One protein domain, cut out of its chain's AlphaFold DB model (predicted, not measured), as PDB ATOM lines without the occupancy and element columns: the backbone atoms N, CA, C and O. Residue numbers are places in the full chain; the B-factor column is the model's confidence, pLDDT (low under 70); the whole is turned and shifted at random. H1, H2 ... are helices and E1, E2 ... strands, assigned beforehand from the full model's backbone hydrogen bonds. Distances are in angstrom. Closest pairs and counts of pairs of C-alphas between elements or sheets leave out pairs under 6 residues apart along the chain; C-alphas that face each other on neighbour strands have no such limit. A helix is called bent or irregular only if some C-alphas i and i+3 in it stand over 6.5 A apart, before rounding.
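AT A GLANCE: This is residues 453 to 542 and 576 to 679 of the 687 residues of the protein "C2 NT-type domain-containing protein" of Asparagus officinalis (UniProt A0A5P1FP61). One curled, strongly twisted sheet of six strands has a long helix, H5, packed across one face; the long strand E6 ties the meander E1 E2 E3 to the small pair E4 and E5. H3 covers E1 on the same face as H5, H1, H2 and H6 gather near the E4 and E5 end, H4 lies off the sheet, and residues 660 to 665 stick out. The printed part has 194 residues, under half of them in named elements: E1 E2 E3 E4 H1 H2 H3 H4 H5 H6 E5 H7 E6, class mixed. The sheet's order is E1 E2 E3 E6 E4 E5, all antiparallel. The whole is compact, with a radius of gyration of the C-alphas of 17.7 A and spans of 51 by 45 by 38 A.

IN THESE COORDINATES: Find C-alpha 466 at (70.848, 189.166, 189.465), where E1 begins and runs to 468. Then come E2, 474 to 477, E3, 494 to 497, and E4, 501 to 503. H1, 511 to 521, is 16.0 A long and H2, 523 to 533, 15.3 A. After the cut come H3, 576 to 584, and H4, 587 to 593. H5, 608 to 627, spans 27.2 A from (63.818, 177.275, 196.500); it is irregular, with C-alphas 611 and 614 7.0 A apart, and has a kink of 43 degrees near residue 615. H6, 648 to 651, E5, 652 to 654, and H7, 655 to 660, lead to E6, 670 to 678, 25.4 A long, ending at (71.918, 197.814, 199.767).

HOW THE PARTS SIT: Look first at E6, whose pairing is staggered: residues 670 to 672 pair with E4 (N 672 and O 501, 2.8 A) and 675 to 678 with E3 (N 676 and O 496, 2.8 A). E1, E2 and E3 form a meander, each strand the antiparallel neighbour of the one before, with N 467 and O 475 at 2.9 A and N 476 and O 495 at 2.9 A. E4 and E5 have N 502 and O 653 at 2.8 A. E5, H7 and E6 make a split strand-helix-strand unit, two strands of one sheet that are not neighbours, joined along the chain through a helix, with E4 between them in the sheet; its crossover is right-handed. H5 is on the sheet over E3 and E6, height over the sheet 8.0 A, across the strands at 69 degrees to E3 on the local plane; the closest C-alphas of H5 and E6 are those of Ala 620 and Ser 677, 7.1 A. H3 touches H5, residues 609 to 614 alone, at a steep tilt of 61 degrees, the closest C-alphas being those of Met 579 and Pro 610, 4.6 A. H1 and H6 only just touch, with 3 pairs of C-alphas within 8 A, the closest those of Val 514 and Pro 648, 6.8 A. H2, H6 and H7 only graze the sheet; H4 is not on it and meets H3 only through their link. Every O i to N i+4 pair is within hydrogen-bond range in H2, H3, H4 and H7; H1 has 6 of 7, H5 14 of 16, and H6 is too short for such a pair.

THE WHOLE: The C-alphas farthest apart, those of Lys 453 and Thr 645, are 51.8 A apart. Residues 543 to 575 are not printed, and C-alphas 542 and 576 stand 19.6 A apart across the cut. The links E2 to E3, H4 to H5 and H5 to H6 are long. The mean pLDDT of the printed part is 76.9; 46 residues are under 70, among them 626 to 646.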
ATOM      1  N   LYS A 453      59.257 197.430 179.133       72.38
ATOM      2  CA  LYS A 453      58.846 197.746 180.510       72.38
ATOM      3  C   LYS A 453      58.629 196.471 181.333       72.38
ATOM      4  O   LYS A 453      57.602 195.798 181.197       72.38
ATOM      5  N   CYS A 454      59.577 196.166 182.213       83.88
ATOM      6  CA  CYS A 454      59.614 194.982 183.072       83.88
ATOM      7  C   CYS A 454      59.432 195.355 184.554       83.88
ATOM      8  O   CYS A 454      59.314 196.525 184.893       83.88
ATOM      9  N   PHE A 455      59.339 194.367 185.451       86.38
ATOM     10  CA  PHE A 455      59.195 194.615 186.900       86.38
ATOM     11  C   PHE A 455      60.533 194.668 187.647       86.38
ATOM     12  O   PHE A 455      60.554 195.017 188.820       86.38
ATOM     13  N   LEU A 456      61.635 194.310 186.994       88.25
ATOM     14  CA  LEU A 456      62.986 194.368 187.542       88.25
ATOM     15  C   LEU A 456      63.902 194.934 186.468       88.25
ATOM     16  O   LEU A 456      63.832 194.488 185.323       88.25
ATOM     17  N   SER A 457      64.718 195.909 186.842       88.50
ATOM     18  CA  SER A 457      65.759 196.459 185.978       88.50
ATOM     19  C   SER A 457      67.071 195.699 186.146       88.50
ATOM     20  O   SER A 457      67.271 195.002 187.146       88.50
ATOM     21  N   ASP A 458      67.968 195.849 185.176       89.81
ATOM     22  CA  ASP A 458      69.275 195.204 185.215       89.81
ATOM     23  C   ASP A 458      70.212 195.952 186.184       89.81
ATOM     24  O   ASP A 458      70.189 197.179 186.281       89.81
ATOM     25  N   LEU A 459      71.050 195.217 186.922       87.75
ATOM     26  CA  LEU A 459      71.988 195.783 187.907       87.75
ATOM     27  C   LEU A 459      73.112 196.612 187.266       87.75
ATOM     28  O   LEU A 459      73.694 197.470 187.925       87.75
ATOM     29  N   GLY A 460      73.396 196.348 185.993       84.56
ATOM     30  CA  GLY A 460      74.370 197.022 185.141       84.56
ATOM     31  C   GLY A 460      74.181 196.558 183.695       84.56
ATOM     32  O   GLY A 460      73.347 195.688 183.421       84.56
ATOM     33  N   LYS A 461      74.934 197.132 182.753       83.12
ATOM     34  CA  LYS A 461      74.787 196.803 181.322       83.12
ATOM     35  C   LYS A 461      75.070 195.312 181.087       83.12
ATOM     36  O   LYS A 461      76.126 194.821 181.464       83.12
ATOM     37  N   GLY A 462      74.100 194.593 180.519       79.19
ATOM     38  CA  GLY A 462      74.222 193.167 180.185       79.19
ATOM     39  C   GLY A 462      74.209 192.179 181.360       79.19
ATOM     40  O   GLY A 462      74.126 190.977 181.132       79.19
ATOM     41  N   LEU A 463      74.221 192.656 182.610       82.19
ATOM     42  CA  LEU A 463      74.289 191.810 183.810       82.19
ATOM     43  C   LEU A 463      72.962 191.137 184.191       82.19
ATOM     44  O   LEU A 463      72.955 190.165 184.944       82.19
ATOM     45  N   GLY A 464      71.830 191.666 183.722       87.75
ATOM     46  CA  GLY A 464      70.511 191.239 184.187       87.75
ATOM     47  C   GLY A 464      70.194 191.694 185.620       87.75
ATOM     48  O   GLY A 464      70.935 192.451 186.250       87.75
ATOM     49  N   ALA A 465      69.066 191.226 186.155       88.88
ATOM     50  CA  ALA A 465      68.567 191.622 187.477       88.88
ATOM     51  C   ALA A 465      69.270 190.930 188.669       88.88
ATOM     52  O   ALA A 465      68.961 191.252 189.819       88.88
ATOM     53  N   VAL A 466      70.168 189.965 188.428       91.56
ATOM     54  CA  VAL A 466      70.848 189.166 189.465       91.56
ATOM     55  C   VAL A 466      72.287 188.860 189.050       91.56
ATOM     56  O   VAL A 466      72.507 188.364 187.950       91.56
ATOM     57  N   VAL A 467      73.251 189.077 189.950       92.12
ATOM     58  CA  VAL A 467      74.665 188.691 189.768       92.12
ATOM     59  C   VAL A 467      75.180 187.894 190.967       92.12
ATOM     60  O   VAL A 467      74.671 188.043 192.080       92.12
ATOM     61  N   GLN A 468      76.193 187.049 190.761       91.75
ATOM     62  CA  GLN A 468      76.845 186.317 191.850       91.75
ATOM     63  C   GLN A 468      77.880 187.213 192.543       91.75
ATOM     64  O   GLN A 468      78.571 187.987 191.885       91.75
ATOM     65  N   THR A 469      78.012 187.104 193.864       91.75
ATOM     66  CA  THR A 469      79.081 187.760 194.630       91.75
ATOM     67  C   THR A 469      80.270 186.818 194.832       91.75
ATOM     68  O   THR A 469      80.143 185.598 194.742       91.75
ATOM     69  N   ARG A 470      81.448 187.368 195.148       90.06
ATOM     70  CA  ARG A 470      82.699 186.608 195.346       90.06
ATOM     71  C   ARG A 470      82.604 185.481 196.388       90.06
ATOM     72  O   ARG A 470      83.256 184.454 196.232       90.06
ATOM     73  N   ASP A 471      81.796 185.665 197.435       87.38
ATOM     74  CA  ASP A 471      81.492 184.665 198.475       87.38
ATOM     75  C   ASP A 471      80.518 183.557 198.011       87.38
ATOM     76  O   ASP A 471      80.159 182.666 198.779       87.38
ATOM     77  N   GLY A 472      80.073 183.596 196.752       86.62
ATOM     78  CA  GLY A 472      79.091 182.671 196.194       86.62
ATOM     79  C   GLY A 472      77.655 182.933 196.657       86.62
ATOM     80  O   GLY A 472      76.796 182.070 196.472       86.62
ATOM     81  N   GLY A 473      77.410 184.091 197.274       90.50
ATOM     82  CA  GLY A 473      76.087 184.684 197.422       90.50
ATOM     83  C   GLY A 473      75.646 185.408 196.150       90.50
ATOM     84  O   GLY A 473      76.188 185.192 195.065       90.50
ATOM     85  N   TYR A 474      74.650 186.277 196.286       92.19
ATOM     86  CA  TYR A 474      73.994 186.955 195.172       92.19
ATOM     87  C   TYR A 474      73.728 188.426 195.493       92.19
ATOM     88  O   TYR A 474      73.525 188.802 196.646       92.19
ATOM     89  N   LEU A 475      73.681 189.259 194.460       92.19
ATOM     90  CA  LEU A 475      73.135 190.610 194.503       92.19
ATOM     91  C   LEU A 475      71.951 190.649 193.535       92.19
ATOM     92  O   LEU A 475      72.107 190.279 192.375       92.19
ATOM     93  N   THR A 476      70.777 191.073 194.003       91.62
ATOM     94  CA  THR A 476      69.538 191.118 193.211       91.62
ATOM     95  C   THR A 476      68.974 192.535 193.165       91.62
ATOM     96  O   THR A 476      68.960 193.229 194.184       91.62
ATOM     97  N   ALA A 477      68.448 192.968 192.024       90.75
ATOM     98  CA  ALA A 477      67.652 194.191 191.942       90.75
ATOM     99  C   ALA A 477      66.361 194.056 192.778       90.75
ATOM    100  O   ALA A 477      65.785 192.969 192.864       90.75
ATOM    101  N   MET A 478      65.904 195.152 193.389       87.44
ATOM    102  CA  MET A 478      64.609 195.234 194.076       87.44
ATOM    103  C   MET A 478      63.709 196.266 193.395       87.44
ATOM    104  O   MET A 478      64.170 197.316 192.947       87.44
ATOM    105  N   ASN A 479      62.406 196.007 193.402       87.81
ATOM    106  CA  ASN A 479      61.357 196.930 192.998       87.81
ATOM    107  C   ASN A 479      60.290 197.027 194.109       87.81
ATOM    108  O   ASN A 479      59.243 196.381 194.029       87.81
ATOM    109  N   PRO A 480      60.525 197.859 195.142       81.62
ATOM    110  CA  PRO A 480      59.653 197.954 196.317       81.62
ATOM    111  C   PRO A 480      58.256 198.526 196.036       81.62
ATOM    112  O   PRO A 480      57.411 198.515 196.926       81.62
ATOM    113  N   PHE A 481      58.023 199.058 194.833       82.69
ATOM    114  CA  PHE A 481      56.740 199.625 194.416       82.69
ATOM    115  C   PHE A 481      55.935 198.678 193.520       82.69
ATOM    116  O   PHE A 481      54.799 198.999 193.180       82.69
ATOM    117  N   ASP A 482      56.524 197.554 193.088       85.81
ATOM    118  CA  ASP A 482      55.944 196.620 192.113       85.81
ATOM    119  C   ASP A 482      55.424 197.301 190.821       85.81
ATOM    120  O   ASP A 482      54.589 196.772 190.086       85.81
ATOM    121  N   THR A 483      55.964 198.478 190.489       86.50
ATOM    122  CA  THR A 483      55.651 199.240 189.273       86.50
ATOM    123  C   THR A 483      56.516 198.793 188.103       86.50
ATOM    124  O   THR A 483      57.676 198.436 188.291       86.50
ATOM    125  N   LYS A 484      56.017 198.876 186.866       87.88
ATOM    126  CA  LYS A 484      56.876 198.637 185.698       87.88
ATOM    127  C   LYS A 484      57.951 199.726 185.572       87.88
ATOM    128  O   LYS A 484      57.629 200.909 185.625       87.88
ATOM    129  N   VAL A 485      59.184 199.302 185.332       85.94
ATOM    130  CA  VAL A 485      60.402 200.111 185.182       85.94
ATOM    131  C   VAL A 485      61.054 199.836 183.822       85.94
ATOM    132  O   VAL A 485      60.760 198.820 183.181       85.94
ATOM    133  N   SER A 486      61.924 200.735 183.350       85.06
ATOM    134  CA  SER A 486      62.749 200.434 182.171       85.06
ATOM    135  C   SER A 486      63.855 199.457 182.558       85.06
ATOM    136  O   SER A 486      64.464 199.587 183.622       85.06
ATOM    137  N   ARG A 487      64.157 198.487 181.686       81.94
ATOM    138  CA  ARG A 487      65.229 197.513 181.937       81.94
ATOM    139  C   ARG A 487      66.595 198.184 182.121       81.94
ATOM    140  O   ARG A 487      67.392 197.710 182.922       81.94
ATOM    141  N   LYS A 488      66.834 199.288 181.401       80.12
ATOM    142  CA  LYS A 488      68.089 200.057 181.426       80.12
ATOM    143  C   LYS A 488      68.203 201.017 182.622       80.12
ATOM    144  O   LYS A 488      69.266 201.598 182.819       80.12
ATOM    145  N   GLU A 489      67.127 201.239 183.384       80.94
ATOM    146  CA  GLU A 489      67.152 202.111 184.567       80.94
ATOM    147  C   GLU A 489      67.949 201.434 185.689       80.94
ATOM    148  O   GLU A 489      67.631 200.318 186.081       80.94
ATOM    149  N   THR A 490      68.967 202.085 186.251       76.50
ATOM    150  CA  THR A 490      69.720 201.494 187.370       76.50
ATOM    151  C   THR A 490      68.816 201.324 188.602       76.50
ATOM    152  O   THR A 490      68.196 202.310 189.025       76.50
ATOM    153  N   PRO A 491      68.744 200.136 189.232       80.75
ATOM    154  CA  PRO A 491      67.825 199.892 190.338       80.75
ATOM    155  C   PRO A 491      68.148 200.766 191.558       80.75
ATOM    156  O   PRO A 491      69.267 200.795 192.069       80.75
ATOM    157  N   LYS A 492      67.119 201.459 192.065       80.25
ATOM    158  CA  LYS A 492      67.204 202.380 193.218       80.25
ATOM    159  C   LYS A 492      67.462 201.668 194.552       80.25
ATOM    160  O   LYS A 492      67.800 202.316 195.541       80.25
ATOM    161  N   LEU A 493      67.283 200.352 194.587       84.44
ATOM    162  CA  LEU A 493      67.543 199.500 195.737       84.44
ATOM    163  C   LEU A 493      67.962 198.113 195.237       84.44
ATOM    164  O   LEU A 493      67.389 197.595 194.278       84.44
ATOM    165  N   ALA A 494      68.944 197.512 195.900       88.94
ATOM    166  CA  ALA A 494      69.373 196.144 195.645       88.94
ATOM    167  C   ALA A 494      69.387 195.343 196.954       88.94
ATOM    168  O   ALA A 494      69.417 195.909 198.048       88.94
ATOM    169  N   MET A 495      69.384 194.019 196.848       89.00
ATOM    170  CA  MET A 495      69.460 193.101 197.977       89.00
ATOM    171  C   MET A 495      70.665 192.186 197.808       89.00
ATOM    172  O   MET A 495      70.743 191.429 196.845       89.00
ATOM    173  N   GLN A 496      71.603 192.245 198.747       90.06
ATOM    174  CA  GLN A 496      72.664 191.252 198.855       90.06
ATOM    175  C   GLN A 496      72.137 190.061 199.661       90.06
ATOM    176  O   GLN A 496      71.598 190.237 200.753       90.06
ATOM    177  N   VAL A 497      72.309 188.850 199.145       89.62
ATOM    178  CA  VAL A 497      71.876 187.587 199.752       89.62
ATOM    179  C   VAL A 497      73.102 186.695 199.927       89.62
ATOM    180  O   VAL A 497      73.918 186.581 199.017       89.62
ATOM    181  N   SER A 498      73.266 186.076 201.095       89.31
ATOM    182  CA  SER A 498      74.372 185.145 201.350       89.31
ATOM    183  C   SER A 498      74.295 183.893 200.468       89.31
ATOM    184  O   SER A 498      73.222 183.536 199.975       89.31
ATOM    185  N   ARG A 499      75.406 183.151 200.354       87.88
ATOM    186  CA  ARG A 499      75.369 181.764 199.861       87.88
ATOM    187  C   ARG A 499      74.326 180.956 200.672       87.88
ATOM    188  O   ARG A 499      74.242 181.160 201.890       87.88
ATOM    189  N   PRO A 500      73.495 180.104 200.036       87.31
ATOM    190  CA  PRO A 500      72.459 179.342 200.728       87.31
ATOM    191  C   PRO A 500      73.024 178.126 201.468       87.31
ATOM    192  O   PRO A 500      73.886 177.412 200.952       87.31
ATOM    193  N   PHE A 501      72.473 177.864 202.655       85.44
ATOM    194  CA  PHE A 501      72.771 176.685 203.473       85.44
ATOM    195  C   PHE A 501      71.504 175.871 203.728       85.44
ATOM    196  O   PHE A 501      70.413 176.429 203.853       85.44
ATOM    197  N   ILE A 502      71.649 174.555 203.847       84.44
ATOM    198  CA  ILE A 502      70.579 173.634 204.230       84.44
ATOM    199  C   ILE A 502      70.755 173.259 205.702       84.44
ATOM    200  O   ILE A 502      71.838 172.860 206.121       84.44
ATOM    201  N   ILE A 503      69.690 173.396 206.494       81.88
ATOM    202  CA  ILE A 503      69.648 172.965 207.898       81.88
ATOM    203  C   ILE A 503      69.164 171.513 207.937       81.88
ATOM    204  O   ILE A 503      67.986 171.250 207.690       81.88
ATOM    205  N   ASN A 504      70.060 170.580 208.267       74.50
ATOM    206  CA  ASN A 504      69.758 169.150 208.371       74.50
ATOM    207  C   ASN A 504      69.476 168.723 209.829       74.50
ATOM    208  O   ASN A 504      70.156 167.865 210.391       74.50
ATOM    209  N   ASP A 505      68.471 169.339 210.462       68.62
ATOM    210  CA  ASP A 505      67.937 168.902 211.761       68.62
ATOM    211  C   ASP A 505      66.603 168.173 211.546       68.62
ATOM    212  O   ASP A 505      65.549 168.790 211.374       68.62
ATOM    213  N   GLN A 506      66.653 166.837 211.595       55.81
ATOM    214  CA  GLN A 506      65.501 165.938 211.429       55.81
ATOM    215  C   GLN A 506      64.397 166.126 212.497       55.81
ATOM    216  O   GLN A 506      63.345 165.496 212.410       55.81
ATOM    217  N   LYS A 507      64.610 166.978 213.513       58.44
ATOM    218  CA  LYS A 507      63.658 167.289 214.596       58.44
ATOM    219  C   LYS A 507      63.031 168.683 214.463       58.44
ATOM    220  O   LYS A 507      62.690 169.297 215.476       58.44
ATOM    221  N   LEU A 508      62.938 169.225 213.250       61.69
ATOM    222  CA  LEU A 508      62.226 170.471 212.953       61.69
ATOM    223  C   LEU A 508      60.857 170.159 212.340       61.69
ATOM    224  O   LEU A 508      60.745 169.930 211.139       61.69
ATOM    225  N   GLY A 509      59.807 170.167 213.164       55.62
ATOM    226  CA  GLY A 509      58.422 169.989 212.712       55.62
ATOM    227  C   GLY A 509      57.850 171.231 212.023       55.62
ATOM    228  O   GLY A 509      56.919 171.137 211.220       55.62
ATOM    229  N   SER A 510      58.416 172.409 212.296       66.56
ATOM    230  CA  SER A 510      58.007 173.669 211.680       66.56
ATOM    231  C   SER A 510      59.131 174.709 211.641       66.56
ATOM    232  O   SER A 510      59.990 174.778 212.515       66.56
ATOM    233  N   GLY A 511      59.076 175.611 210.656       67.12
ATOM    234  CA  GLY A 511      59.954 176.788 210.598       67.12
ATOM    235  C   GLY A 511      59.794 177.743 211.792       67.12
ATOM    236  O   GLY A 511      60.700 178.522 212.065       67.12
ATOM    237  N   ILE A 512      58.688 177.660 212.545       72.31
ATOM    238  CA  ILE A 512      58.530 178.406 213.802       72.31
ATOM    239  C   ILE A 512      59.502 177.855 214.852       72.31
ATOM    240  O   ILE A 512      60.244 178.637 215.439       72.31
ATOM    241  N   GLU A 513      59.594 176.531 215.021       74.75
ATOM    242  CA  GLU A 513      60.558 175.899 215.940       74.75
ATOM    243  C   GLU A 513      62.012 176.266 215.613       74.75
ATOM    244  O   GLU A 513      62.825 176.387 216.529       74.75
ATOM    245  N   VAL A 514      62.347 176.501 214.335       75.75
ATOM    246  CA  VAL A 514      63.671 177.024 213.943       75.75
ATOM    247  C   VAL A 514      63.923 178.366 214.627       75.75
ATOM    248  O   VAL A 514      64.941 178.526 215.297       75.75
ATOM    249  N   PHE A 515      62.984 179.313 214.532       74.31
ATOM    250  CA  PHE A 515      63.097 180.613 215.198       74.31
ATOM    251  C   PHE A 515      63.101 180.491 216.727       74.31
ATOM    252  O   PHE A 515      63.887 181.173 217.382       74.31
ATOM    253  N   GLN A 516      62.299 179.588 217.302       76.69
ATOM    254  CA  GLN A 516      62.287 179.341 218.749       76.69
ATOM    255  C   GLN A 516      63.626 178.785 219.261       76.69
ATOM    256  O   GLN A 516      64.101 179.213 220.317       76.69
ATOM    257  N   LYS A 517      64.258 177.859 218.523       78.00
ATOM    258  CA  LYS A 517      65.596 177.335 218.838       78.00
ATOM    259  C   LYS A 517      66.678 178.404 218.630       78.00
ATOM    260  O   LYS A 517      67.547 178.546 219.481       78.00
ATOM    261  N   LEU A 518      66.621 179.188 217.545       77.69
ATOM    262  CA  LEU A 518      67.567 180.287 217.277       77.69
ATOM    263  C   LEU A 518      67.516 181.376 218.360       77.69
ATOM    264  O   LEU A 518      68.561 181.859 218.791       77.69
ATOM    265  N   ALA A 519      66.319 181.727 218.835       74.69
ATOM    266  CA  ALA A 519      66.128 182.659 219.943       74.69
ATOM    267  C   ALA A 519      66.819 182.190 221.235       74.69
ATOM    268  O   ALA A 519      67.456 182.990 221.920       74.69
ATOM    269  N   ALA A 520      66.754 180.886 221.533       74.00
ATOM    270  CA  ALA A 520      67.368 180.298 222.722       74.00
ATOM    271  C   ALA A 520      68.913 180.365 222.733       74.00
ATOM    272  O   ALA A 520      69.508 180.296 223.808       74.00
ATOM    273  N   VAL A 521      69.568 180.546 221.575       74.25
ATOM    274  CA  VAL A 521      71.038 180.695 221.466       74.25
ATOM    275  C   VAL A 521      71.526 182.055 221.992       74.25
ATOM    276  O   VAL A 521      72.659 182.176 222.461       74.25
ATOM    277  N   GLY A 522      70.681 183.089 221.940       69.12
ATOM    278  CA  GLY A 522      71.049 184.458 222.306       69.12
ATOM    279  C   GLY A 522      71.916 185.181 221.260       69.12
ATOM    280  O   GLY A 522      72.384 184.597 220.284       69.12
ATOM    281  N   THR A 523      72.126 186.489 221.451       67.69
ATOM    282  CA  THR A 523      72.712 187.383 220.428       67.69
ATOM    283  C   THR A 523      74.110 186.986 219.988       67.69
ATOM    284  O   THR A 523      74.412 187.014 218.799       67.69
ATOM    285  N   GLU A 524      74.975 186.696 220.954       68.94
ATOM    286  CA  GLU A 524      76.411 186.591 220.736       68.94
ATOM    287  C   GLU A 524      76.764 185.273 220.050       68.94
ATOM    288  O   GLU A 524      77.381 185.302 218.984       68.94
ATOM    289  N   GLY A 525      76.268 184.149 220.581       72.69
ATOM    290  CA  GLY A 525      76.418 182.825 219.974       72.69
ATOM    291  C   GLY A 525      75.755 182.722 218.599       72.69
ATOM    292  O   GLY A 525      76.333 182.142 217.681       72.69
ATOM    293  N   LEU A 526      74.589 183.353 218.413       75.06
ATOM    294  CA  LEU A 526      73.969 183.432 217.095       75.06
ATOM    295  C   LEU A 526      74.814 184.273 216.130       75.06
ATOM    296  O   LEU A 526      75.019 183.860 214.995       75.06
ATOM    297  N   SER A 527      75.342 185.423 216.567       73.94
ATOM    298  CA  SER A 527      76.155 186.291 215.705       73.94
ATOM    299  C   SER A 527      77.470 185.650 215.272       73.94
ATOM    300  O   SER A 527      77.805 185.738 214.099       73.94
ATOM    301  N   SER A 528      78.186 184.959 216.165       75.62
ATOM    302  CA  SER A 528      79.448 184.301 215.812       75.62
ATOM    303  C   SER A 528      79.234 183.124 214.862       75.62
ATOM    304  O   SER A 528      79.980 182.978 213.894       75.62
ATOM    305  N   LYS A 529      78.187 182.320 215.085       78.44
ATOM    306  CA  LYS A 529      77.834 181.210 214.194       78.44
ATOM    307  C   LYS A 529      77.355 181.717 212.831       78.44
ATOM    308  O   LYS A 529      77.807 181.205 211.809       78.44
ATOM    309  N   LEU A 530      76.516 182.754 212.797       79.00
ATOM    310  CA  LEU A 530      76.044 183.361 211.552       79.00
ATOM    311  C   LEU A 530      77.188 184.034 210.777       79.00
ATOM    312  O   LEU A 530      77.328 183.780 209.590       79.00
ATOM    313  N   ASP A 531      78.066 184.796 211.440       76.50
ATOM    314  CA  ASP A 531      79.262 185.384 210.812       76.50
ATOM    315  C   ASP A 531      80.203 184.301 210.238       76.50
ATOM    316  O   ASP A 531      80.887 184.559 209.248       76.50
ATOM    317  N   SER A 532      80.236 183.093 210.827       80.88
ATOM    318  CA  SER A 532      81.039 181.965 210.325       80.88
ATOM    319  C   SER A 532      80.423 181.239 209.122       80.88
ATOM    320  O   SER A 532      81.161 180.783 208.255       80.88
ATOM    321  N   LEU A 533      79.090 181.147 209.053       75.62
ATOM    322  CA  LEU A 533      78.370 180.470 207.967       75.62
ATOM    323  C   LEU A 533      78.100 181.412 206.784       75.62
ATOM    324  O   LEU A 533      78.269 181.036 205.631       75.62
ATOM    325  N   THR A 534      77.696 182.653 207.053       71.25
ATOM    326  CA  THR A 534      77.234 183.617 206.044       71.25
ATOM    327  C   THR A 534      78.163 184.829 205.975       71.25
ATOM    328  O   THR A 534      77.742 185.980 206.116       71.25
ATOM    329  N   ALA A 535      79.454 184.570 205.769       78.25
ATOM    330  CA  ALA A 535      80.485 185.589 205.586       78.25
ATOM    331  C   ALA A 535      80.347 186.298 204.217       78.25
ATOM    332  O   ALA A 535      81.077 186.009 203.275       78.25
ATOM    333  N   MET A 536      79.405 187.240 204.118       81.00
ATOM    334  CA  MET A 536      79.074 187.955 202.871       81.00
ATOM    335  C   MET A 536      80.232 188.831 202.343       81.00
ATOM    336  O   MET A 536      81.081 189.276 203.117       81.00
ATOM    337  N   ASP A 537      80.276 189.168 201.052       82.81
ATOM    338  CA  ASP A 537      81.291 190.104 200.528       82.81
ATOM    339  C   ASP A 537      81.025 191.583 200.905       82.81
ATOM    340  O   ASP A 537      79.892 191.978 201.185       82.81
ATOM    341  N   GLU A 538      82.069 192.423 200.989       84.44
ATOM    342  CA  GLU A 538      81.932 193.880 201.205       84.44
ATOM    343  C   GLU A 538      81.769 194.604 199.857       84.44
ATOM    344  O   GLU A 538      82.743 194.885 199.164       84.44
ATOM    345  N   LEU A 539      80.519 194.919 199.497       83.44
ATOM    346  CA  LEU A 539      80.163 195.530 198.204       83.44
ATOM    347  C   LEU A 539      80.292 197.068 198.166       83.44
ATOM    348  O   LEU A 539      80.081 197.690 197.128       83.44
ATOM    349  N   MET A 540      80.607 197.709 199.298       76.38
ATOM    350  CA  MET A 540      80.622 199.172 199.419       76.38
ATOM    351  C   MET A 540      81.708 199.810 198.541       76.38
ATOM    352  O   MET A 540      82.893 199.729 198.858       76.38
ATOM    353  N   GLY A 541      81.290 200.519 197.489       79.31
ATOM    354  CA  GLY A 541      82.181 201.256 196.585       79.31
ATOM    355  C   GLY A 541      82.740 200.444 195.410       79.31
ATOM    356  O   GLY A 541      83.575 200.972 194.682       79.31
ATOM    357  N   LYS A 542      82.288 199.199 195.214       85.12
ATOM    358  CA  LYS A 542      82.439 198.468 193.942       85.12
ATOM    359  C   LYS A 542      81.360 198.925 192.949       85.12
ATOM    360  O   LYS A 542      80.419 199.596 193.369       85.12
ATOM    361  N   LEU A 576      72.152 181.863 187.890       88.56
ATOM    362  CA  LEU A 576      71.789 183.268 187.650       88.56
ATOM    363  C   LEU A 576      70.629 183.397 186.651       88.56
ATOM    364  O   LEU A 576      69.680 184.150 186.888       88.56
ATOM    365  N   LYS A 577      70.650 182.606 185.570       86.94
ATOM    366  CA  LYS A 577      69.571 182.550 184.571       86.94
ATOM    367  C   LYS A 577      68.258 182.033 185.175       86.94
ATOM    368  O   LYS A 577      67.202 182.610 184.907       86.94
ATOM    369  N   ILE A 578      68.319 181.010 186.034       85.62
ATOM    370  CA  ILE A 578      67.163 180.494 186.789       85.62
ATOM    371  C   ILE A 578      66.613 181.569 187.740       85.62
ATOM    372  O   ILE A 578      65.414 181.845 187.703       85.62
ATOM    373  N   MET A 579      67.463 182.244 188.524       87.25
ATOM    374  CA  MET A 579      67.045 183.325 189.433       87.25
ATOM    375  C   MET A 579      66.375 184.485 188.697       87.25
ATOM    376  O   MET A 579      65.253 184.865 189.037       87.25
ATOM    377  N   SER A 580      67.020 185.009 187.651       86.38
ATOM    378  CA  SER A 580      66.471 186.107 186.849       86.38
ATOM    379  C   SER A 580      65.130 185.731 186.209       86.38
ATOM    380  O   SER A 580      64.232 186.576 186.115       86.38
ATOM    381  N   SER A 581      64.974 184.471 185.786       84.88
ATOM    382  CA  SER A 581      63.717 183.941 185.256       84.88
ATOM    383  C   SER A 581      62.643 183.844 186.344       84.88
ATOM    384  O   SER A 581      61.582 184.442 186.190       84.88
ATOM    385  N   ALA A 582      62.907 183.188 187.478       83.06
ATOM    386  CA  ALA A 582      61.925 182.959 188.548       83.06
ATOM    387  C   ALA A 582      61.410 184.256 189.208       83.06
ATOM    388  O   ALA A 582      60.221 184.359 189.543       83.06
ATOM    389  N   MET A 583      62.284 185.261 189.348       80.69
ATOM    390  CA  MET A 583      61.932 186.591 189.861       80.69
ATOM    391  C   MET A 583      61.084 187.420 188.882       80.69
ATOM    392  O   MET A 583      60.359 188.316 189.313       80.69
ATOM    393  N   SER A 584      61.156 187.133 187.577       82.75
ATOM    394  CA  SER A 584      60.421 187.861 186.528       82.75
ATOM    395  C   SER A 584      59.135 187.142 186.101       82.75
ATOM    396  O   SER A 584      58.086 187.763 185.917       82.75
ATOM    397  N   HIS A 585      59.206 185.822 185.942       82.62
ATOM    398  CA  HIS A 585      58.120 184.957 185.501       82.62
ATOM    399  C   HIS A 585      57.018 184.896 186.561       82.62
ATOM    400  O   HIS A 585      57.285 184.698 187.744       82.62
ATOM    401  N   GLY A 586      55.769 185.109 186.146       76.75
ATOM    402  CA  GLY A 586      54.623 185.161 187.056       76.75
ATOM    403  C   GLY A 586      54.601 186.362 188.015       76.75
ATOM    404  O   GLY A 586      53.600 186.534 188.699       76.75
ATOM    405  N   ARG A 587      55.625 187.238 188.063       84.88
ATOM    406  CA  ARG A 587      55.656 188.384 188.999       84.88
ATOM    407  C   ARG A 587      54.421 189.276 188.855       84.88
ATOM    408  O   ARG A 587      53.772 189.551 189.856       84.88
ATOM    409  N   LYS A 588      54.039 189.629 187.619       84.69
ATOM    410  CA  LYS A 588      52.802 190.383 187.322       84.69
ATOM    411  C   LYS A 588      51.561 189.716 187.926       84.69
ATOM    412  O   LYS A 588      50.738 190.395 188.526       84.69
ATOM    413  N   GLU A 589      51.436 188.401 187.750       82.94
ATOM    414  CA  GLU A 589      50.297 187.622 188.234       82.94
ATOM    415  C   GLU A 589      50.266 187.613 189.765       82.94
ATOM    416  O   GLU A 589      49.275 188.058 190.333       82.94
ATOM    417  N   ARG A 590      51.377 187.241 190.418       83.75
ATOM    418  CA  ARG A 590      51.534 187.228 191.886       83.75
ATOM    419  C   ARG A 590      51.204 188.580 192.526       83.75
ATOM    420  O   ARG A 590      50.571 188.604 193.574       83.75
ATOM    421  N   ILE A 591      51.606 189.691 191.897       82.44
ATOM    422  CA  ILE A 591      51.256 191.055 192.337       82.44
ATOM    423  C   ILE A 591      49.742 191.282 192.223       82.44
ATOM    424  O   ILE A 591      49.124 191.789 193.151       82.44
ATOM    425  N   SER A 592      49.131 190.894 191.098       81.00
ATOM    426  CA  SER A 592      47.705 191.141 190.836       81.00
ATOM    427  C   SER A 592      46.733 190.230 191.594       81.00
ATOM    428  O   SER A 592      45.629 190.662 191.910       81.00
ATOM    429  N   THR A 593      47.112 188.981 191.879       81.12
ATOM    430  CA  THR A 593      46.250 187.986 192.540       81.12
ATOM    431  C   THR A 593      46.579 187.807 194.020       81.12
ATOM    432  O   THR A 593      45.750 187.305 194.772       81.12
ATOM    433  N   GLY A 594      47.799 188.157 194.447       73.31
ATOM    434  CA  GLY A 594      48.344 187.805 195.761       73.31
ATOM    435  C   GLY A 594      48.679 186.313 195.927       73.31
ATOM    436  O   GLY A 594      49.170 185.911 196.984       73.31
ATOM    437  N   ILE A 595      48.432 185.482 194.907       73.12
ATOM    438  CA  ILE A 595      48.566 184.024 194.975       73.12
ATOM    439  C   ILE A 595      49.969 183.607 194.522       73.12
ATOM    440  O   ILE A 595      50.404 183.897 193.407       73.12
ATOM    441  N   TRP A 596      50.673 182.870 195.383       71.19
ATOM    442  CA  TRP A 596      51.931 182.200 195.043       71.19
ATOM    443  C   TRP A 596      51.652 180.773 194.566       71.19
ATOM    444  O   TRP A 596      51.696 179.828 195.353       71.19
ATOM    445  N   ASN A 597      51.389 180.625 193.269       62.56
ATOM    446  CA  ASN A 597      51.372 179.318 192.623       62.56
ATOM    447  C   ASN A 597      52.801 178.907 192.243       62.56
ATOM    448  O   ASN A 597      53.504 179.618 191.520       62.56
ATOM    449  N   VAL A 598      53.218 177.745 192.738       60.66
ATOM    450  CA  VAL A 598      54.331 176.976 192.173       60.66
ATOM    451  C   VAL A 598      53.750 176.146 191.024       60.66
ATOM    452  O   VAL A 598      52.604 175.707 191.117       60.66
ATOM    453  N   LYS A 599      54.502 175.954 189.932       57.50
ATOM    454  CA  LYS A 599      54.087 175.036 188.857       57.50
ATOM    455  C   LYS A 599      53.898 173.621 189.417       57.50
ATOM    456  O   LYS A 599      54.489 173.276 190.434       57.50
ATOM    457  N   GLU A 600      53.115 172.787 188.737       53.56
ATOM    458  CA  GLU A 600      52.868 171.394 189.159       53.56
ATOM    459  C   GLU A 600      54.134 170.507 189.108       53.56
ATOM    460  O   GLU A 600      54.161 169.411 189.667       53.56
ATOM    461  N   GLU A 601      55.205 171.003 188.485       60.16
ATOM    462  CA  GLU A 601      56.535 170.398 188.461       60.16
ATOM    463  C   GLU A 601      57.200 170.420 189.858       60.16
ATOM    464  O   GLU A 601      57.233 171.458 190.530       60.16
ATOM    465  N   PRO A 602      57.784 169.299 190.323       59.38
ATOM    466  CA  PRO A 602      58.477 169.260 191.604       59.38
ATOM    467  C   PRO A 602      59.784 170.064 191.534       59.38
ATOM    468  O   PRO A 602      60.762 169.590 190.970       59.38
ATOM    469  N   LEU A 603      59.817 171.246 192.164       63.97
ATOM    470  CA  LEU A 603      61.019 172.099 192.202       63.97
ATOM    471  C   LEU A 603      62.272 171.339 192.679       63.97
ATOM    472  O   LEU A 603      62.165 170.490 193.577       63.97
ATOM    473  N   GLY A 604      63.444 171.718 192.174       71.88
ATOM    474  CA  GLY A 604      64.734 171.380 192.774       71.88
ATOM    475  C   GLY A 604      64.932 172.056 194.138       71.88
ATOM    476  O   GLY A 604      64.063 172.784 194.634       71.88
ATOM    477  N   VAL A 605      66.083 171.834 194.777       74.06
ATOM    478  CA  VAL A 605      66.462 172.591 195.991       74.06
ATOM    479  C   VAL A 605      67.111 173.921 195.604       74.06
ATOM    480  O   VAL A 605      66.862 174.946 196.236       74.06
ATOM    481  N   GLU A 606      67.847 173.917 194.498       78.00
ATOM    482  CA  GLU A 606      68.366 175.056 193.748       78.00
ATOM    483  C   GLU A 606      67.290 176.096 193.387       78.00
ATOM    484  O   GLU A 606      67.577 177.291 193.399       78.00
ATOM    485  N   ASP A 607      66.041 175.671 193.174       78.50
ATOM    486  CA  ASP A 607      64.894 176.531 192.854       78.50
ATOM    487  C   ASP A 607      64.317 177.286 194.068       78.50
ATOM    488  O   ASP A 607      63.694 178.342 193.917       78.50
ATOM    489  N   ILE A 608      64.507 176.774 195.292       81.25
ATOM    490  CA  ILE A 608      63.818 177.275 196.500       81.25
ATOM    491  C   ILE A 608      64.129 178.755 196.753       81.25
ATOM    492  O   ILE A 608      63.222 179.536 197.059       81.25
ATOM    493  N   LEU A 609      65.396 179.152 196.597       86.19
ATOM    494  CA  LEU A 609      65.823 180.548 196.699       86.19
ATOM    495  C   LEU A 609      65.234 181.411 195.558       86.19
ATOM    496  O   LEU A 609      64.502 182.345 195.892       86.19
ATOM    497  N   PRO A 610      65.454 181.106 194.257       84.38
ATOM    498  CA  PRO A 610      64.827 181.783 193.116       84.38
ATOM    499  C   PRO A 610      63.341 182.136 193.295       84.38
ATOM    500  O   PRO A 610      62.962 183.296 193.133       84.38
ATOM    501  N   PHE A 611      62.498 181.167 193.675       80.50
ATOM    502  CA  PHE A 611      61.056 181.392 193.854       80.50
ATOM    503  C   PHE A 611      60.716 182.248 195.083       80.50
ATOM    504  O   PHE A 611      59.695 182.944 195.097       80.50
ATOM    505  N   SER A 612      61.562 182.216 196.113       84.25
ATOM    506  CA  SER A 612      61.331 182.927 197.371       84.25
ATOM    507  C   SER A 612      61.850 184.365 197.363       84.25
ATOM    508  O   SER A 612      61.369 185.169 198.162       84.25
ATOM    509  N   LEU A 613      62.769 184.730 196.461       86.38
ATOM    510  CA  LEU A 613      63.398 186.062 196.416       86.38
ATOM    511  C   LEU A 613      62.387 187.219 196.393       86.38
ATOM    512  O   LEU A 613      62.554 188.161 197.160       86.38
ATOM    513  N   GLN A 614      61.292 187.125 195.629       85.31
ATOM    514  CA  GLN A 614      60.235 188.155 195.619       85.31
ATOM    515  C   GLN A 614      59.516 188.283 196.983       85.31
ATOM    516  O   GLN A 614      59.081 189.365 197.374       85.31
ATOM    517  N   LYS A 615      59.397 187.188 197.746       83.69
ATOM    518  CA  LYS A 615      58.827 187.210 199.102       83.69
ATOM    519  C   LYS A 615      59.820 187.808 200.104       83.69
ATOM    520  O   LYS A 615      59.417 188.572 200.975       83.69
ATOM    521  N   ILE A 616      61.109 187.489 199.956       85.81
ATOM    522  CA  ILE A 616      62.214 188.065 200.741       85.81
ATOM    523  C   ILE A 616      62.306 189.574 200.509       85.81
ATOM    524  O   ILE A 616      62.435 190.326 201.470       85.81
ATOM    525  N   GLU A 617      62.164 190.010 199.259       85.38
ATOM    526  CA  GLU A 617      62.121 191.412 198.855       85.38
ATOM    527  C   GLU A 617      61.025 192.174 199.614       85.38
ATOM    528  O   GLU A 617      61.334 193.123 200.333       85.38
ATOM    529  N   ALA A 618      59.773 191.703 199.561       83.50
ATOM    530  CA  ALA A 618      58.661 192.309 200.299       83.50
ATOM    531  C   ALA A 618      58.912 192.346 201.822       83.50
ATOM    532  O   ALA A 618      58.736 193.385 202.460       83.50
ATOM    533  N   MET A 619      59.402 191.247 202.411       80.62
ATOM    534  CA  MET A 619      59.754 191.197 203.838       80.62
ATOM    535  C   MET A 619      60.869 192.175 204.222       80.62
ATOM    536  O   MET A 619      60.847 192.727 205.321       80.62
ATOM    537  N   ALA A 620      61.842 192.406 203.338       81.75
ATOM    538  CA  ALA A 620      62.906 193.371 203.569       81.75
ATOM    539  C   ALA A 620      62.385 194.811 203.587       81.75
ATOM    540  O   ALA A 620      62.852 195.610 204.399       81.75
ATOM    541  N   ILE A 621      61.385 195.131 202.762       80.94
ATOM    542  CA  ILE A 621      60.729 196.442 202.781       80.94
ATOM    543  C   ILE A 621      59.910 196.641 204.061       80.94
ATOM    544  O   ILE A 621      60.049 197.686 204.695       80.94
ATOM    545  N   GLU A 622      59.145 195.644 204.515       78.19
ATOM    546  CA  GLU A 622      58.436 195.741 205.804       78.19
ATOM    547  C   GLU A 622      59.406 195.861 206.992       78.19
ATOM    548  O   GLU A 622      59.230 196.716 207.863       78.19
ATOM    549  N   ALA A 623      60.507 195.099 206.995       74.75
ATOM    550  CA  ALA A 623      61.565 195.260 207.995       74.75
ATOM    551  C   ALA A 623      62.156 196.682 207.996       74.75
ATOM    552  O   ALA A 623      62.442 197.227 209.063       74.75
ATOM    553  N   LEU A 624      62.343 197.291 206.819       73.19
ATOM    554  CA  LEU A 624      62.840 198.661 206.690       73.19
ATOM    555  C   LEU A 624      61.833 199.699 207.200       73.19
ATOM    556  O   LEU A 624      62.244 200.585 207.949       73.19
ATOM    557  N   LYS A 625      60.542 199.578 206.860       71.94
ATOM    558  CA  LYS A 625      59.473 200.478 207.338       71.94
ATOM    559  C   LYS A 625      59.421 200.531 208.864       71.94
ATOM    560  O   LYS A 625      59.497 201.613 209.446       71.94
ATOM    561  N   ILE A 626      59.397 199.366 209.511       68.19
ATOM    562  CA  ILE A 626      59.370 199.266 210.973       68.19
ATOM    563  C   ILE A 626      60.705 199.774 211.573       68.19
ATOM    564  O   ILE A 626      60.698 200.475 212.579       68.19
ATOM    565  N   GLN A 627      61.870 199.512 210.952       62.66
ATOM    566  CA  GLN A 627      63.172 200.049 211.416       62.66
ATOM    567  C   GLN A 627      63.338 201.569 211.261       62.66
ATOM    568  O   GLN A 627      64.247 202.143 211.887       62.66
ATOM    569  N   ALA A 628      62.528 202.177 210.397       64.06
ATOM    570  CA  ALA A 628      62.422 203.610 210.165       64.06
ATOM    571  C   ALA A 628      61.263 204.255 210.952       64.06
ATOM    572  O   ALA A 628      61.046 205.451 210.797       64.06
ATOM    573  N   GLU A 629      60.552 203.483 211.786       61.03
ATOM    574  CA  GLU A 629      59.423 203.943 212.613       61.03
ATOM    575  C   GLU A 629      58.281 204.568 211.772       61.03
ATOM    576  O   GLU A 629      57.559 205.449 212.223       61.03
ATOM    577  N   VAL A 630      58.102 204.080 210.531       63.88
ATOM    578  CA  VAL A 630      57.066 204.533 209.572       63.88
ATOM    579  C   VAL A 630      55.710 203.845 209.806       63.88
ATOM    580  O   VAL A 630      54.685 204.286 209.290       63.88
ATOM    581  N   THR A 631      55.690 202.756 210.574       54.62
ATOM    582  CA  THR A 631      54.514 201.907 210.820       54.62
ATOM    583  C   THR A 631      54.311 201.690 212.318       54.62
ATOM    584  O   THR A 631      55.168 201.085 212.964       54.62
ATOM    585  N   ASP A 632      53.158 202.107 212.846       54.44
ATOM    586  CA  ASP A 632      52.742 201.898 214.246       54.44
ATOM    587  C   ASP A 632      52.154 200.488 214.518       54.44
ATOM    588  O   ASP A 632      51.552 200.252 215.566       54.44
ATOM    589  N   GLU A 633      52.290 199.534 213.587       53.78
ATOM    590  CA  GLU A 633      51.698 198.195 213.723       53.78
ATOM    591  C   GLU A 633      52.395 197.333 214.794       53.78
ATOM    592  O   GLU A 633      53.616 197.148 214.806       53.78
ATOM    593  N   GLU A 634      51.589 196.760 215.693       49.41
ATOM    594  CA  GLU A 634      52.021 195.767 216.681       49.41
ATOM    595  C   GLU A 634      52.291 194.415 215.979       49.41
ATOM    596  O   GLU A 634      51.542 194.048 215.068       49.41
ATOM    597  N   PRO A 635      53.351 193.656 216.336       55.59
ATOM    598  CA  PRO A 635      53.731 192.454 215.592       55.59
ATOM    599  C   PRO A 635      52.601 191.407 215.541       55.59
ATOM    600  O   PRO A 635      52.017 191.085 216.577       55.59
ATOM    601  N   PRO A 636      52.328 190.802 214.365       50.62
ATOM    602  CA  PRO A 636      51.170 189.925 214.163       50.62
ATOM    603  C   PRO A 636      51.248 188.586 214.916       50.62
ATOM    604  O   PRO A 636      50.249 187.876 215.017       50.62
ATOM    605  N   PHE A 637      52.424 188.218 215.427       55.25
ATOM    606  CA  PHE A 637      52.633 187.052 216.279       55.25
ATOM    607  C   PHE A 637      53.823 187.281 217.219       55.25
ATOM    608  O   PHE A 637      54.819 187.894 216.835       55.25
ATOM    609  N   ASP A 638      53.727 186.746 218.437       59.38
ATOM    610  CA  ASP A 638      54.855 186.632 219.366       59.38
ATOM    611  C   ASP A 638      55.434 185.213 219.296       59.38
ATOM    612  O   ASP A 638      54.718 184.240 219.047       59.38
ATOM    613  N   VAL A 639      56.740 185.096 219.513       62.25
ATOM    614  CA  VAL A 639      57.465 183.824 219.500       62.25
ATOM    615  C   VAL A 639      58.062 183.615 220.893       62.25
ATOM    616  O   VAL A 639      58.567 184.541 221.523       62.25
ATOM    617  N   SER A 640      58.023 182.385 221.394       64.44
ATOM    618  CA  SER A 640      58.677 182.000 222.650       64.44
ATOM    619  C   SER A 640      59.888 181.102 222.367       64.44
ATOM    620  O   SER A 640      59.810 180.256 221.479       64.44
ATOM    621  N   PRO A 641      61.019 181.255 223.075       67.31
ATOM    622  CA  PRO A 641      62.216 180.468 222.843       67.31
ATOM    623  C   PRO A 641      61.982 179.042 223.339       67.31
ATOM    624  O   PRO A 641      61.478 178.821 224.443       67.31
ATOM    625  N   LEU A 642      62.371 178.067 222.524       68.12
ATOM    626  CA  LEU A 642      62.238 176.656 222.853       68.12
ATOM    627  C   LEU A 642      63.557 176.190 223.461       68.12
ATOM    628  O   LEU A 642      64.585 176.161 222.786       68.12
ATOM    629  N   VAL A 643      63.530 175.843 224.749       59.06
ATOM    630  CA  VAL A 643      64.718 175.371 225.471       59.06
ATOM    631  C   VAL A 643      65.123 173.998 224.928       59.06
ATOM    632  O   VAL A 643      64.501 172.986 225.240       59.06
ATOM    633  N   GLY A 644      66.178 173.977 224.116       60.41
ATOM    634  CA  GLY A 644      66.799 172.777 223.560       60.41
ATOM    635  C   GLY A 644      68.323 172.876 223.616       60.41
ATOM    636  O   GLY A 644      68.878 173.969 223.682       60.41
ATOM    637  N   THR A 645      69.004 171.730 223.618       56.75
ATOM    638  CA  THR A 645      70.470 171.648 223.773       56.75
ATOM    639  C   THR A 645      71.255 171.784 222.467       56.75
ATOM    640  O   THR A 645      72.456 172.022 222.514       56.75
ATOM    641  N   SER A 646      70.605 171.631 221.313       63.75
ATOM    642  CA  SER A 646      71.216 171.674 219.978       63.75
ATOM    643  C   SER A 646      70.792 172.929 219.216       63.75
ATOM    644  O   SER A 646      69.589 173.172 219.077       63.75
ATOM    645  N   THR A 647      71.741 173.693 218.664       70.56
ATOM    646  CA  THR A 647      71.392 174.812 217.778       70.56
ATOM    647  C   THR A 647      71.138 174.288 216.358       70.56
ATOM    648  O   THR A 647      71.876 173.422 215.885       70.56
ATOM    649  N   PRO A 648      70.126 174.793 215.626       76.25
ATOM    650  CA  PRO A 648      69.856 174.327 214.264       76.25
ATOM    651  C   PRO A 648      71.000 174.682 213.297       76.25
ATOM    652  O   PRO A 648      71.190 174.011 212.286       76.25
ATOM    653  N   LEU A 649      71.817 175.687 213.634       80.44
ATOM    654  CA  LEU A 649      72.986 176.093 212.853       80.44
ATOM    655  C   LEU A 649      74.172 175.124 212.962       80.44
ATOM    656  O   LEU A 649      75.103 175.227 212.169       80.44
ATOM    657  N   ASP A 650      74.173 174.191 213.918       82.56
ATOM    658  CA  ASP A 650      75.218 173.159 214.006       82.56
ATOM    659  C   ASP A 650      75.043 172.050 212.959       82.56
ATOM    660  O   ASP A 650      76.007 171.372 212.627       82.56
ATOM    661  N   SER A 651      73.837 171.928 212.393       82.44
ATOM    662  CA  SER A 651      73.504 171.028 211.278       82.44
ATOM    663  C   SER A 651      73.466 171.723 209.907       82.44
ATOM    664  O   SER A 651      72.949 171.161 208.941       82.44
ATOM    665  N   ALA A 652      73.957 172.964 209.823       84.31
ATOM    666  CA  ALA A 652      74.002 173.717 208.577       84.31
ATOM    667  C   ALA A 652      75.118 173.188 207.661       84.31
ATOM    668  O   ALA A 652      76.285 173.179 208.050       84.31
ATOM    669  N   MET A 653      74.754 172.799 206.441       85.75
ATOM    670  CA  MET A 653      75.663 172.356 205.377       85.75
ATOM    671  C   MET A 653      75.440 173.170 204.102       85.75
ATOM    672  O   MET A 653      74.366 173.746 203.904       85.75
ATOM    673  N   SER A 654      76.451 173.254 203.242       85.75
ATOM    674  CA  SER A 654      76.310 173.921 201.946       85.75
ATOM    675  C   SER A 654      75.389 173.133 201.007       85.75
ATOM    676  O   SER A 654      75.184 171.928 201.168       85.75
ATOM    677  N   LEU A 655      74.839 173.812 199.996       81.44
ATOM    678  CA  LEU A 655      74.017 173.161 198.972       81.44
ATOM    679  C   LEU A 655      74.786 172.042 198.240       81.44
ATOM    680  O   LEU A 655      74.226 170.979 197.992       81.44
ATOM    681  N   ASP A 656      76.073 172.253 197.950       79.81
ATOM    682  CA  ASP A 656      76.919 171.291 197.235       79.81
ATOM    683  C   ASP A 656      77.217 170.027 198.061       79.81
ATOM    684  O   ASP A 656      77.297 168.929 197.510       79.81
ATOM    685  N   GLU A 657      77.373 170.162 199.381       83.75
ATOM    686  CA  GLU A 657      77.514 169.029 200.308       83.75
ATOM    687  C   GLU A 657      76.198 168.266 200.459       83.75
ATOM    688  O   GLU A 657      76.203 167.036 200.456       83.75
ATOM    689  N   TRP A 658      75.070 168.982 200.534       80.00
ATOM    690  CA  TRP A 658      73.748 168.367 200.632       80.00
ATOM    691  C   TRP A 658      73.423 167.524 199.391       80.00
ATOM    692  O   TRP A 658      73.066 166.357 199.537       80.00
ATOM    693  N   VAL A 659      73.651 168.049 198.180       77.62
ATOM    694  CA  VAL A 659      73.437 167.311 196.914       77.62
ATOM    695  C   VAL A 659      74.325 166.061 196.807       77.62
ATOM    696  O   VAL A 659      73.913 165.062 196.220       77.62
ATOM    697  N   LYS A 660      75.533 166.089 197.392       77.88
ATOM    698  CA  LYS A 660      76.442 164.929 197.474       77.88
ATOM    699  C   LYS A 660      76.048 163.919 198.556       77.88
ATOM    700  O   LYS A 660      76.548 162.796 198.530       77.88
ATOM    701  N   SER A 661      75.204 164.296 199.517       72.56
ATOM    702  CA  SER A 661      74.767 163.404 200.589       72.56
ATOM    703  C   SER A 661      73.698 162.427 200.089       72.56
ATOM    704  O   SER A 661      72.769 162.803 199.377       72.56
ATOM    705  N   SER A 662      73.811 161.152 200.463       52.94
ATOM    706  CA  SER A 662      72.905 160.095 199.981       52.94
ATOM    707  C   SER A 662      71.475 160.175 200.548       52.94
ATOM    708  O   SER A 662      70.609 159.411 200.123       52.94
ATOM    709  N   ASP A 663      71.202 161.100 201.472       56.25
ATOM    710  CA  ASP A 663      69.934 161.240 202.204       56.25
ATOM    711  C   ASP A 663      68.898 162.126 201.474       56.25
ATOM    712  O   ASP A 663      68.099 162.838 202.085       56.25
ATOM    713  N   ASN A 664      68.839 162.035 200.141       58.78
ATOM    714  CA  ASN A 664      67.928 162.810 199.279       58.78
ATOM    715  C   ASN A 664      66.424 162.455 199.426       58.78
ATOM    716  O   ASN A 664      65.590 162.921 198.651       58.78
ATOM    717  N   ASN A 665      66.051 161.663 200.438       55.03
ATOM    718  CA  ASN A 665      64.674 161.238 200.733       55.03
ATOM    719  C   ASN A 665      63.927 162.154 201.730       55.03
ATOM    720  O   ASN A 665      62.826 161.815 202.173       55.03
ATOM    721  N   ALA A 666      64.491 163.306 202.103       58.97
ATOM    722  CA  ALA A 666      63.845 164.256 203.009       58.97
ATOM    723  C   ALA A 666      62.546 164.843 202.410       58.97
ATOM    724  O   ALA A 666      62.557 165.516 201.379       58.97
ATOM    725  N   SER A 667      61.409 164.632 203.083       59.81
ATOM    726  CA  SER A 667      60.088 165.125 202.647       59.81
ATOM    727  C   SER A 667      59.898 166.640 202.806       59.81
ATOM    728  O   SER A 667      58.988 167.211 202.200       59.81
ATOM    729  N   ALA A 668      60.764 167.279 203.597       68.75
ATOM    730  CA  ALA A 668      60.857 168.715 203.805       68.75
ATOM    731  C   ALA A 668      62.334 169.125 203.914       68.75
ATOM    732  O   ALA A 668      63.145 168.403 204.488       68.75
ATOM    733  N   VAL A 669      62.669 170.303 203.386       74.62
ATOM    734  CA  VAL A 669      64.018 170.887 203.421       74.62
ATOM    735  C   VAL A 669      63.899 172.307 203.968       74.62
ATOM    736  O   VAL A 669      63.019 173.052 203.531       74.62
ATOM    737  N   THR A 670      64.779 172.675 204.905       77.62
ATOM    738  CA  THR A 670      64.877 174.041 205.446       77.62
ATOM    739  C   THR A 670      66.128 174.718 204.903       77.62
ATOM    740  O   THR A 670      67.242 174.350 205.268       77.62
ATOM    741  N   MET A 671      65.945 175.731 204.056       83.62
ATOM    742  CA  MET A 671      67.035 176.581 203.570       83.62
ATOM    743  C   MET A 671      67.174 177.833 204.445       83.62
ATOM    744  O   MET A 671      66.168 178.458 204.794       83.62
ATOM    745  N   LEU A 672      68.420 178.190 204.759       84.75
ATOM    746  CA  LEU A 672      68.842 179.394 205.468       84.75
ATOM    747  C   LEU A 672      69.587 180.333 204.512       84.75
ATOM    748  O   LEU A 672      70.542 179.929 203.847       84.75
ATOM    749  N   VAL A 673      69.185 181.604 204.514       85.88
ATOM    750  CA  VAL A 673      69.901 182.718 203.876       85.88
ATOM    751  C   VAL A 673      69.843 183.962 204.759       85.88
ATOM    752  O   VAL A 673      68.868 184.176 205.489       85.88
ATOM    753  N   VAL A 674      70.871 184.803 204.649       83.81
ATOM    754  CA  VAL A 674      70.898 186.158 205.213       83.81
ATOM    755  C   VAL A 674      70.746 187.162 204.079       83.81
ATOM    756  O   VAL A 674      71.504 187.118 203.113       83.81
ATOM    757  N   ALA A 675      69.771 188.063 204.199       83.50
ATOM    758  CA  ALA A 675      69.490 189.093 203.199       83.50
ATOM    759  C   ALA A 675      69.698 190.503 203.772       83.50
ATOM    760  O   ALA A 675      69.197 190.822 204.852       83.50
ATOM    761  N   CYS A 676      70.402 191.351 203.027       81.44
ATOM    762  CA  CYS A 676      70.744 192.728 203.373       81.44
ATOM    763  C   CYS A 676      70.280 193.672 202.263       81.44
ATOM    764  O   CYS A 676      70.660 193.498 201.108       81.44
ATOM    765  N   SER A 677      69.529 194.717 202.604       78.62
ATOM    766  CA  SER A 677      69.273 195.823 201.682       78.62
ATOM    767  C   SER A 677      70.543 196.654 201.468       78.62
ATOM    768  O   SER A 677      71.231 197.048 202.414       78.62
ATOM    769  N   CYS A 678      70.838 196.948 200.208       73.56
ATOM    770  CA  CYS A 678      71.918 197.814 199.767       73.56
ATOM    771  C   CYS A 678      71.316 199.021 199.039       73.56
ATOM    772  O   CYS A 678      70.468 198.865 198.158       73.56
ATOM    773  N   GLY A 679      71.767 200.228 199.391       64.88
ATOM    774  CA  GLY A 679      71.503 201.412 198.567       64.88
ATOM    775  C   GLY A 679      72.146 201.273 197.179       64.88
ATOM    776  O   GLY A 679      72.934 200.342 196.978       64.88
TER     777      GLY A 679